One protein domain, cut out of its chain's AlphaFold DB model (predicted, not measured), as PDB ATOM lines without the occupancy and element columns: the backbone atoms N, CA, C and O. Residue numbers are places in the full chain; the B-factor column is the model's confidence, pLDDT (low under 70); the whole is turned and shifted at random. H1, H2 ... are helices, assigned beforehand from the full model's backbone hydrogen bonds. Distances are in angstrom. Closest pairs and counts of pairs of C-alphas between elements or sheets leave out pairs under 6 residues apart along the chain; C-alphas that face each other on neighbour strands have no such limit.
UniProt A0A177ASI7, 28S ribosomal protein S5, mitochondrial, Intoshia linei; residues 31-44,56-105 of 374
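This is residues 31 to 44 and 56 to 105 of the 374 residues of the protein "28S ribosomal protein S5, mitochondrial" of Intoshia linei (UniProt A0A177ASI7). This domain has little regular structure: a long run of loops, residues 56 to 96, reaches the far end of a rod at Arg 85 and folds back toward a short helix, H2, while another short helix, H1, lies apart from it toward the opposite end. The printed part has 64 residues with two named helices, H1 then H2, and no named strand. The class is all helix, with 16 residues in named elements. The whole is extended, with a radius of gyration of the C-alphas of 18.0 A and spans of 63 by 22 by 17 A.

H1, residues 31 to 39, and H2, residues 97 to 103, are apart, with no C-alpha of the one within 8 A of the other. In H1 and H2, every O i to N i+4 pair is within hydrogen-bond range. Between them, residues 72 to 73 pair with residues 91 to 92, antiparallel. Residues 82 to 83 pair with residues 86 to 87, also antiparallel.

H1 begins at C-alpha 31, (177.295, 280.884, 399.496), and is 12.1 A long. H2 is 10.4 A long and ends at C-alpha 103, (189.099, 292.727, 383.559).

The C-alphas of Gln 44 and Arg 85 are the two farthest apart, at 63.1 A. Residues 45 to 55 are not printed, and C-alphas 44 and 56 are 19.3 A apart across this cut, which lies in the link from H1 to H2. Residues 96 to 105 have pLDDT under 70.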
ATOM      1  N   LEU A  31     177.620 280.097 400.682       86.25
ATOM      2  CA  LEU A  31     177.295 280.884 399.496       86.25
ATOM      3  C   LEU A  31     175.983 280.412 398.840       86.25
ATOM      4  O   LEU A  31     175.218 281.235 398.335       86.25
ATOM      5  N   ASP A  32     175.708 279.106 398.851       87.06
ATOM      6  CA  ASP A  32     174.475 278.542 398.301       87.06
ATOM      7  C   ASP A  32     173.239 278.974 399.087       87.06
ATOM      8  O   ASP A  32     172.243 279.354 398.467       87.06
ATOM      9  N   ASP A  33     173.312 279.000 400.417       88.38
ATOM     10  CA  ASP A  33     172.204 279.425 401.276       88.38
ATOM     11  C   ASP A  33     171.943 280.932 401.178       88.38
ATOM     12  O   ASP A  33     170.790 281.364 401.077       88.38
ATOM     13  N   LEU A  34     173.005 281.741 401.083       87.62
ATOM     14  CA  LEU A  34     172.894 283.174 400.803       87.62
ATOM     15  C   LEU A  34     172.240 283.430 399.438       87.62
ATOM     16  O   LEU A  34     171.311 284.228 399.315       87.62
ATOM     17  N   TRP A  35     172.667 282.728 398.386       86.12
ATOM     18  CA  TRP A  35     172.038 282.866 397.069       86.12
ATOM     19  C   TRP A  35     170.650 282.242 396.995       86.12
ATOM     20  O   TRP A  35     169.878 282.610 396.105       86.12
ATOM     21  N   ARG A  36     170.332 281.278 397.861       84.44
ATOM     22  CA  ARG A  36     168.990 280.719 397.987       84.44
ATOM     23  C   ARG A  36     168.065 281.811 398.505       84.44
ATOM     24  O   ARG A  36     167.139 282.142 397.779       84.44
ATOM     25  N   SER A  37     168.375 282.468 399.625       83.81
ATOM     26  CA  SER A  37     167.520 283.528 400.189       83.81
ATOM     27  C   SER A  37     167.262 284.693 399.218       83.81
ATOM     28  O   SER A  37     166.130 285.151 399.089       83.81
ATOM     29  N   VAL A  38     168.275 285.116 398.450       84.00
ATOM     30  CA  VAL A  38     168.154 286.211 397.466       84.00
ATOM     31  C   VAL A  38     167.326 285.822 396.232       84.00
ATOM     32  O   VAL A  38     166.706 286.680 395.597       84.00
ATOM     33  N   ARG A  39     167.336 284.541 395.837       76.19
ATOM     34  CA  ARG A  39     166.677 284.064 394.607       76.19
ATOM     35  C   ARG A  39     165.324 283.414 394.852       76.19
ATOM     36  O   ARG A  39     164.505 283.364 393.932       76.19
ATOM     37  N   THR A  40     165.092 282.861 396.034       74.50
ATOM     38  CA  THR A  40     163.869 282.118 396.302       74.50
ATOM     39  C   THR A  40     162.693 283.062 396.428       74.50
ATOM     40  O   THR A  40     162.634 283.922 397.298       74.50
ATOM     41  N   VAL A  41     161.711 282.838 395.570       71.56
ATOM     42  CA  VAL A  41     160.324 283.187 395.855       71.56
ATOM     43  C   VAL A  41     159.715 282.045 396.670       71.56
ATOM     44  O   VAL A  41     160.206 280.917 396.599       71.56
ATOM     45  N   SER A  42     158.606 282.288 397.372       79.12
ATOM     46  CA  SER A  42     157.814 281.185 397.931       79.12
ATOM     47  C   SER A  42     157.511 280.147 396.840       79.12
ATOM     48  O   SER A  42     157.270 280.513 395.685       79.12
ATOM     49  N   ASN A  43     157.489 278.853 397.177       78.62
ATOM     50  CA  ASN A  43     157.238 277.775 396.203       78.62
ATOM     51  C   ASN A  43     155.964 278.027 395.375       78.62
ATOM     52  O   ASN A  43     155.916 277.763 394.171       78.62
ATOM     53  N   GLN A  44     154.941 278.610 396.004       76.38
ATOM     54  CA  GLN A  44     153.705 279.010 395.336       76.38
ATOM     55  C   GLN A  44     153.904 280.205 394.384       76.38
ATOM     56  O   GLN A  44     153.352 280.213 393.281       76.38
ATOM     57  N   ARG A  56     169.585 286.676 388.786       74.25
ATOM     58  CA  ARG A  56     170.463 285.570 388.386       74.25
ATOM     59  C   ARG A  56     171.569 285.427 389.426       74.25
ATOM     60  O   ARG A  56     172.060 286.434 389.932       74.25
ATOM     61  N   ARG A  57     171.943 284.184 389.741       80.06
ATOM     62  CA  ARG A  57     173.116 283.920 390.579       80.06
ATOM     63  C   ARG A  57     174.331 284.473 389.860       80.06
ATOM     64  O   ARG A  57     174.551 284.140 388.697       80.06
ATOM     65  N   ILE A  58     175.085 285.304 390.558       78.50
ATOM     66  CA  ILE A  58     176.398 285.732 390.102       78.50
ATOM     67  C   ILE A  58     177.372 284.729 390.702       78.50
ATOM     68  O   ILE A  58     177.479 284.615 391.923       78.50
ATOM     69  N   TYR A  59     178.027 283.952 389.845       75.69
ATOM     70  CA  TYR A  59     179.164 283.158 390.279       75.69
ATOM     71  C   TYR A  59     180.311 284.131 390.501       75.69
ATOM     72  O   TYR A  59     180.816 284.734 389.555       75.69
ATOM     73  N   LEU A  60     180.641 284.356 391.771       74.25
ATOM     74  CA  LEU A  60     181.842 285.090 392.131       74.25
ATOM     75  C   LEU A  60     183.012 284.263 391.602       74.25
ATOM     76  O   LEU A  60     183.131 283.087 391.948       74.25
ATOM     77  N   ARG A  61     183.844 284.851 390.742       71.88
ATOM     78  CA  ARG A  61     185.158 284.276 390.465       71.88
ATOM     79  C   ARG A  61     185.915 284.361 391.783       71.88
ATOM     80  O   ARG A  61     186.148 285.465 392.259       71.88
ATOM     81  N   LEU A  62     186.144 283.229 392.434       74.62
ATOM     82  CA  LEU A  62     186.885 283.198 393.689       74.62
ATOM     83  C   LEU A  62     188.381 283.361 393.378       74.62
ATOM     84  O   LEU A  62     188.806 282.920 392.304       74.62
ATOM     85  N   PRO A  63     189.155 284.014 394.260       76.88
ATOM     86  CA  PRO A  63     190.611 284.008 394.162       76.88
ATOM     87  C   PRO A  63     191.136 282.571 394.223       76.88
ATOM     88  O   PRO A  63     190.489 281.696 394.816       76.88
ATOM     89  N   ASN A  64     192.288 282.320 393.603       81.62
ATOM     90  CA  ASN A  64     192.932 281.020 393.720       81.62
ATOM     91  C   ASN A  64     193.356 280.786 395.175       81.62
ATOM     92  O   ASN A  64     193.469 281.705 395.992       81.62
ATOM     93  N   MET A  65     193.590 279.526 395.524       81.38
ATOM     94  CA  MET A  65     193.971 279.184 396.888       81.38
ATOM     95  C   MET A  65     195.313 279.837 397.254       81.38
ATOM     96  O   MET A  65     196.269 279.779 396.487       81.38
ATOM     97  N   GLY A  66     195.378 280.492 398.416       81.19
ATOM     98  CA  GLY A  66     196.560 281.246 398.856       81.19
ATOM     99  C   GLY A  66     196.618 282.701 398.381       81.19
ATOM    100  O   GLY A  66     197.456 283.459 398.862       81.19
ATOM    101  N   GLU A  67     195.720 283.132 397.495       81.44
ATOM    102  CA  GLU A  67     195.557 284.543 397.143       81.44
ATOM    103  C   GLU A  67     194.613 285.235 398.139       81.44
ATOM    104  O   GLU A  67     193.557 284.722 398.511       81.44
ATOM    105  N   GLY A  68     194.983 286.432 398.584       79.56
ATOM    106  CA  GLY A  68     194.190 287.206 399.532       79.56
ATOM    107  C   GLY A  68     194.643 288.657 399.596       79.56
ATOM    108  O   GLY A  68     195.633 289.037 398.975       79.56
ATOM    109  N   VAL A  69     193.939 289.469 400.388       81.06
ATOM    110  CA  VAL A  69     194.148 290.930 400.472       81.06
ATOM    111  C   VAL A  69     195.589 291.296 400.845       81.06
ATOM    112  O   VAL A  69     196.142 292.259 400.323       81.06
ATOM    113  N   ASN A  70     196.226 290.493 401.702       82.81
ATOM    114  CA  ASN A  70     197.599 290.741 402.146       82.81
ATOM    115  C   ASN A  70     198.669 290.302 401.133       82.81
ATOM    116  O   ASN A  70     199.840 290.608 401.352       82.81
ATOM    117  N   ARG A  71     198.268 289.640 400.034       83.25
ATOM    118  CA  ARG A  71     199.114 289.283 398.883       83.25
ATOM    119  C   ARG A  71     200.407 288.582 399.300       83.25
ATOM    120  O   ARG A  71     201.495 289.078 399.051       83.25
ATOM    121  N   PHE A  72     200.300 287.445 399.978       88.00
ATOM    122  CA  PHE A  72     201.466 286.637 400.343       88.00
ATOM    123  C   PHE A  72     201.699 285.531 399.323       88.00
ATOM    124  O   PHE A  72     200.769 284.809 398.992       88.00
ATOM    125  N   ASN A  73     202.939 285.358 398.882       87.38
ATOM    126  CA  ASN A  73     203.429 284.161 398.217       87.38
ATOM    127  C   ASN A  73     203.684 283.094 399.282       87.38
ATOM    128  O   ASN A  73     204.502 283.292 400.176       87.38
ATOM    129  N   ILE A  74     202.964 281.986 399.190       89.62
ATOM    130  CA  ILE A  74     203.069 280.812 400.046       89.62
ATOM    131  C   ILE A  74     203.619 279.679 399.161       89.62
ATOM    132  O   ILE A  74     202.883 279.166 398.303       89.62
ATOM    133  N   PRO A  75     204.901 279.310 399.328       89.50
ATOM    134  CA  PRO A  75     205.535 278.222 398.588       89.50
ATOM    135  C   PRO A  75     204.748 276.917 398.747       89.50
ATOM    136  O   PRO A  75     204.435 276.506 399.862       89.50
ATOM    137  N   GLY A  76     204.406 276.276 397.630       88.25
ATOM    138  CA  GLY A  76     203.588 275.061 397.590       88.25
ATOM    139  C   GLY A  76     202.073 275.288 397.513       88.25
ATOM    140  O   GLY A  76     201.346 274.309 397.371       88.25
ATOM    141  N   LEU A  77     201.588 276.540 397.570       89.12
ATOM    142  CA  LEU A  77     200.160 276.864 397.441       89.12
ATOM    143  C   LEU A  77     199.857 277.739 396.217       89.12
ATOM    144  O   LEU A  77     199.212 277.275 395.283       89.12
ATOM    145  N   ASN A  78     200.332 278.988 396.210       87.62
ATOM    146  CA  ASN A  78     200.154 279.922 395.085       87.62
ATOM    147  C   ASN A  78     201.439 280.137 394.270       87.62
ATOM    148  O   ASN A  78     201.395 280.664 393.163       87.62
ATOM    149  N   THR A  79     202.580 279.725 394.816       87.19
ATOM    150  CA  THR A  79     203.896 279.779 394.177       87.19
ATOM    151  C   THR A  79     204.539 278.397 394.258       87.19
ATOM    152  O   THR A  79     204.234 277.640 395.185       87.19
ATOM    153  N   PRO A  80     205.399 278.017 393.300       89.88
ATOM    154  CA  PRO A  80     206.094 276.733 393.358       89.88
ATOM    155  C   PRO A  80     206.947 276.633 394.630       89.88
ATOM    156  O   PRO A  80     207.445 277.634 395.134       89.88
ATOM    157  N   LEU A  81     207.120 275.422 395.166       90.88
ATOM    158  CA  LEU A  81     207.894 275.205 396.397       90.88
ATOM    159  C   LEU A  81     209.389 275.533 396.219       90.88
ATOM    160  O   LEU A  81     210.047 276.017 397.141       90.88
ATOM    161  N   LEU A  82     209.913 275.250 395.027       92.12
ATOM    162  CA  LEU A  82     211.321 275.376 394.677       92.12
ATOM    163  C   LEU A  82     211.472 276.363 393.524       92.12
ATOM    164  O   LEU A  82     210.746 276.274 392.534       92.12
ATOM    165  N   ASN A  83     212.464 277.238 393.632       86.06
ATOM    166  CA  ASN A  83     212.984 277.998 392.505       86.06
ATOM    167  C   ASN A  83     214.493 277.763 392.438       86.06
ATOM    168  O   ASN A  83     215.175 277.912 393.451       86.06
ATOM    169  N   ASP A  84     215.002 277.309 391.294       83.81
ATOM    170  CA  ASP A  84     216.419 276.962 391.104       83.81
ATOM    171  C   ASP A  84     217.005 276.095 392.235       83.81
ATOM    172  O   ASP A  84     218.076 276.363 392.781       83.81
ATOM    173  N   ARG A  85     216.265 275.041 392.615       83.88
ATOM    174  CA  ARG A  85     216.608 274.084 393.691       83.88
ATOM    175  C   ARG A  85     216.716 274.687 395.100       83.88
ATOM    176  O   ARG A  85     217.106 273.978 396.024       83.88
ATOM    177  N   LYS A  86     216.332 275.949 395.300       85.88
ATOM    178  CA  LYS A  86     216.216 276.577 396.622       85.88
ATOM    179  C   LYS A  86     214.757 276.597 397.059       85.88
ATOM    180  O   LYS A  86     213.871 276.929 396.271       85.88
ATOM    181  N   VAL A  87     214.517 276.238 398.319       87.75
ATOM    182  CA  VAL A  87     213.191 276.347 398.936       87.75
ATOM    183  C   VAL A  87     212.861 277.828 399.067       87.75
ATOM    184  O   VAL A  87     213.628 278.590 399.658       87.75
ATOM    185  N   LEU A  88     211.741 278.240 398.479       86.69
ATOM    186  CA  LEU A  88     211.270 279.610 398.619       86.69
ATOM    187  C   LEU A  88     210.756 279.840 400.042       86.69
ATOM    188  O   LEU A  88     210.211 278.939 400.675       86.69
ATOM    189  N   THR A  89     210.903 281.065 400.537       87.62
ATOM    190  CA  THR A  89     210.300 281.505 401.800       87.62
ATOM    191  C   THR A  89     209.052 282.340 401.527       87.62
ATOM    192  O   THR A  89     208.996 283.021 400.496       87.62
ATOM    193  N   PRO A  90     208.064 282.351 402.441       88.88
ATOM    194  CA  PRO A  90     206.891 283.193 402.287       88.88
ATOM    195  C   PRO A  90     207.282 284.664 402.136       88.88
ATOM    196  O   PRO A  90     208.042 285.196 402.945       88.88
ATOM    197  N   SER A  91     206.783 285.324 401.096       88.38
ATOM    198  CA  SER A  91     207.130 286.714 400.786       88.38
ATOM    199  C   SER A  91     205.904 287.499 400.347       88.38
ATOM    200  O   SER A  91     204.905 286.920 399.929       88.38
ATOM    201  N   LYS A  92     205.928 288.828 400.464       86.31
ATOM    202  CA  LYS A  92     204.823 289.658 399.975       86.31
ATOM    203  C   LYS A  92     204.930 289.788 398.457       86.31
ATOM    204  O   LYS A  92     205.970 290.192 397.942       86.31
ATOM    205  N   SER A  93     203.868 289.439 397.744       80.81
ATOM    206  CA  SER A  93     203.792 289.563 396.297       80.81
ATOM    207  C   SER A  93     203.553 291.024 395.906       80.81
ATOM    208  O   SER A  93     202.801 291.762 396.550       80.81
ATOM    209  N   SER A  94     204.215 291.455 394.834       77.25
ATOM    210  CA  SER A  94     203.986 292.753 394.189       77.25
ATOM    211  C   SER A  94     202.810 292.716 393.206       77.25
ATOM    212  O   SER A  94     202.411 293.750 392.672       77.25
ATOM    213  N   TYR A  95     202.250 291.530 392.962       71.62
ATOM    214  CA  TYR A  95     201.228 291.299 391.955       71.62
ATOM    215  C   TYR A  95     199.839 291.751 392.422       71.62
ATOM    216  O   TYR A  95     199.332 291.309 393.457       71.62
ATOM    217  N   ASN A  96     199.195 292.616 391.634       68.44
ATOM    218  CA  ASN A  96     197.857 293.141 391.908       68.44
ATOM    219  C   ASN A  96     196.780 292.267 391.251       68.44
ATOM    220  O   ASN A  96     196.271 292.602 390.182       68.44
ATOM    221  N   PHE A  97     196.388 291.184 391.925       65.00
ATOM    222  CA  PHE A  97     195.312 290.285 391.477       65.00
ATOM    223  C   PHE A  97     193.977 291.006 391.201       65.00
ATOM    224  O   PHE A  97     193.228 290.628 390.300       65.00
ATOM    225  N   ASP A  98     193.688 292.076 391.950       67.44
ATOM    226  CA  ASP A  98     192.416 292.800 391.861       67.44
ATOM    227  C   ASP A  98     192.126 293.319 390.437       67.44
ATOM    228  O   ASP A  98     190.979 293.259 389.993       67.44
ATOM    229  N   ASN A  99     193.157 293.753 389.698       67.56
ATOM    230  CA  ASN A  99     193.013 294.351 388.366       67.56
ATOM    231  C   ASN A  99     192.577 293.327 387.304       67.56
ATOM    232  O   ASN A  99     191.600 293.565 386.586       67.56
ATOM    233  N   GLU A 100     193.219 292.158 387.256       67.12
ATOM    234  CA  GLU A 100     192.830 291.066 386.351       67.12
ATOM    235  C   GLU A 100     191.445 290.520 386.680       67.12
ATOM    236  O   GLU A 100     190.656 290.191 385.793       67.12
ATOM    237  N   MET A 101     191.118 290.441 387.969       65.44
ATOM    238  CA  MET A 101     189.815 289.981 388.418       65.44
ATOM    239  C   MET A 101     188.700 290.923 387.932       65.44
ATOM    240  O   MET A 101     187.612 290.455 387.579       65.44
ATOM    241  N   THR A 102     188.957 292.238 387.859       66.94
ATOM    242  CA  THR A 102     188.040 293.208 387.233       66.94
ATOM    243  C   THR A 102     187.957 293.085 385.718       66.94
ATOM    244  O   THR A 102     186.847 293.142 385.188       66.94
ATOM    245  N   GLU A 103     189.075 292.894 385.020       66.19
ATOM    246  CA  GLU A 103     189.099 292.727 383.559       66.19
ATOM    247  C   GLU A 103     188.419 291.432 383.110       66.19
ATOM    248  O   GLU A 103     187.722 291.392 382.093       66.19
ATOM    249  N   ALA A 104     188.547 290.385 383.921       62.03
ATOM    250  CA  ALA A 104     187.913 289.102 383.700       62.03
ATOM    251  C   ALA A 104     186.425 289.067 384.083       62.03
ATOM    252  O   ALA A 104     185.774 288.031 383.897       62.03
ATOM    253  N   ARG A 105     185.850 290.164 384.607       63.06
ATOM    254  CA  ARG A 105     184.392 290.273 384.749       63.06
ATOM    255  C   ARG A 105     183.787 290.168 383.355       63.06
ATOM    256  O   ARG A 105     183.943 291.053 382.520       63.06
TER     257      ARG A 105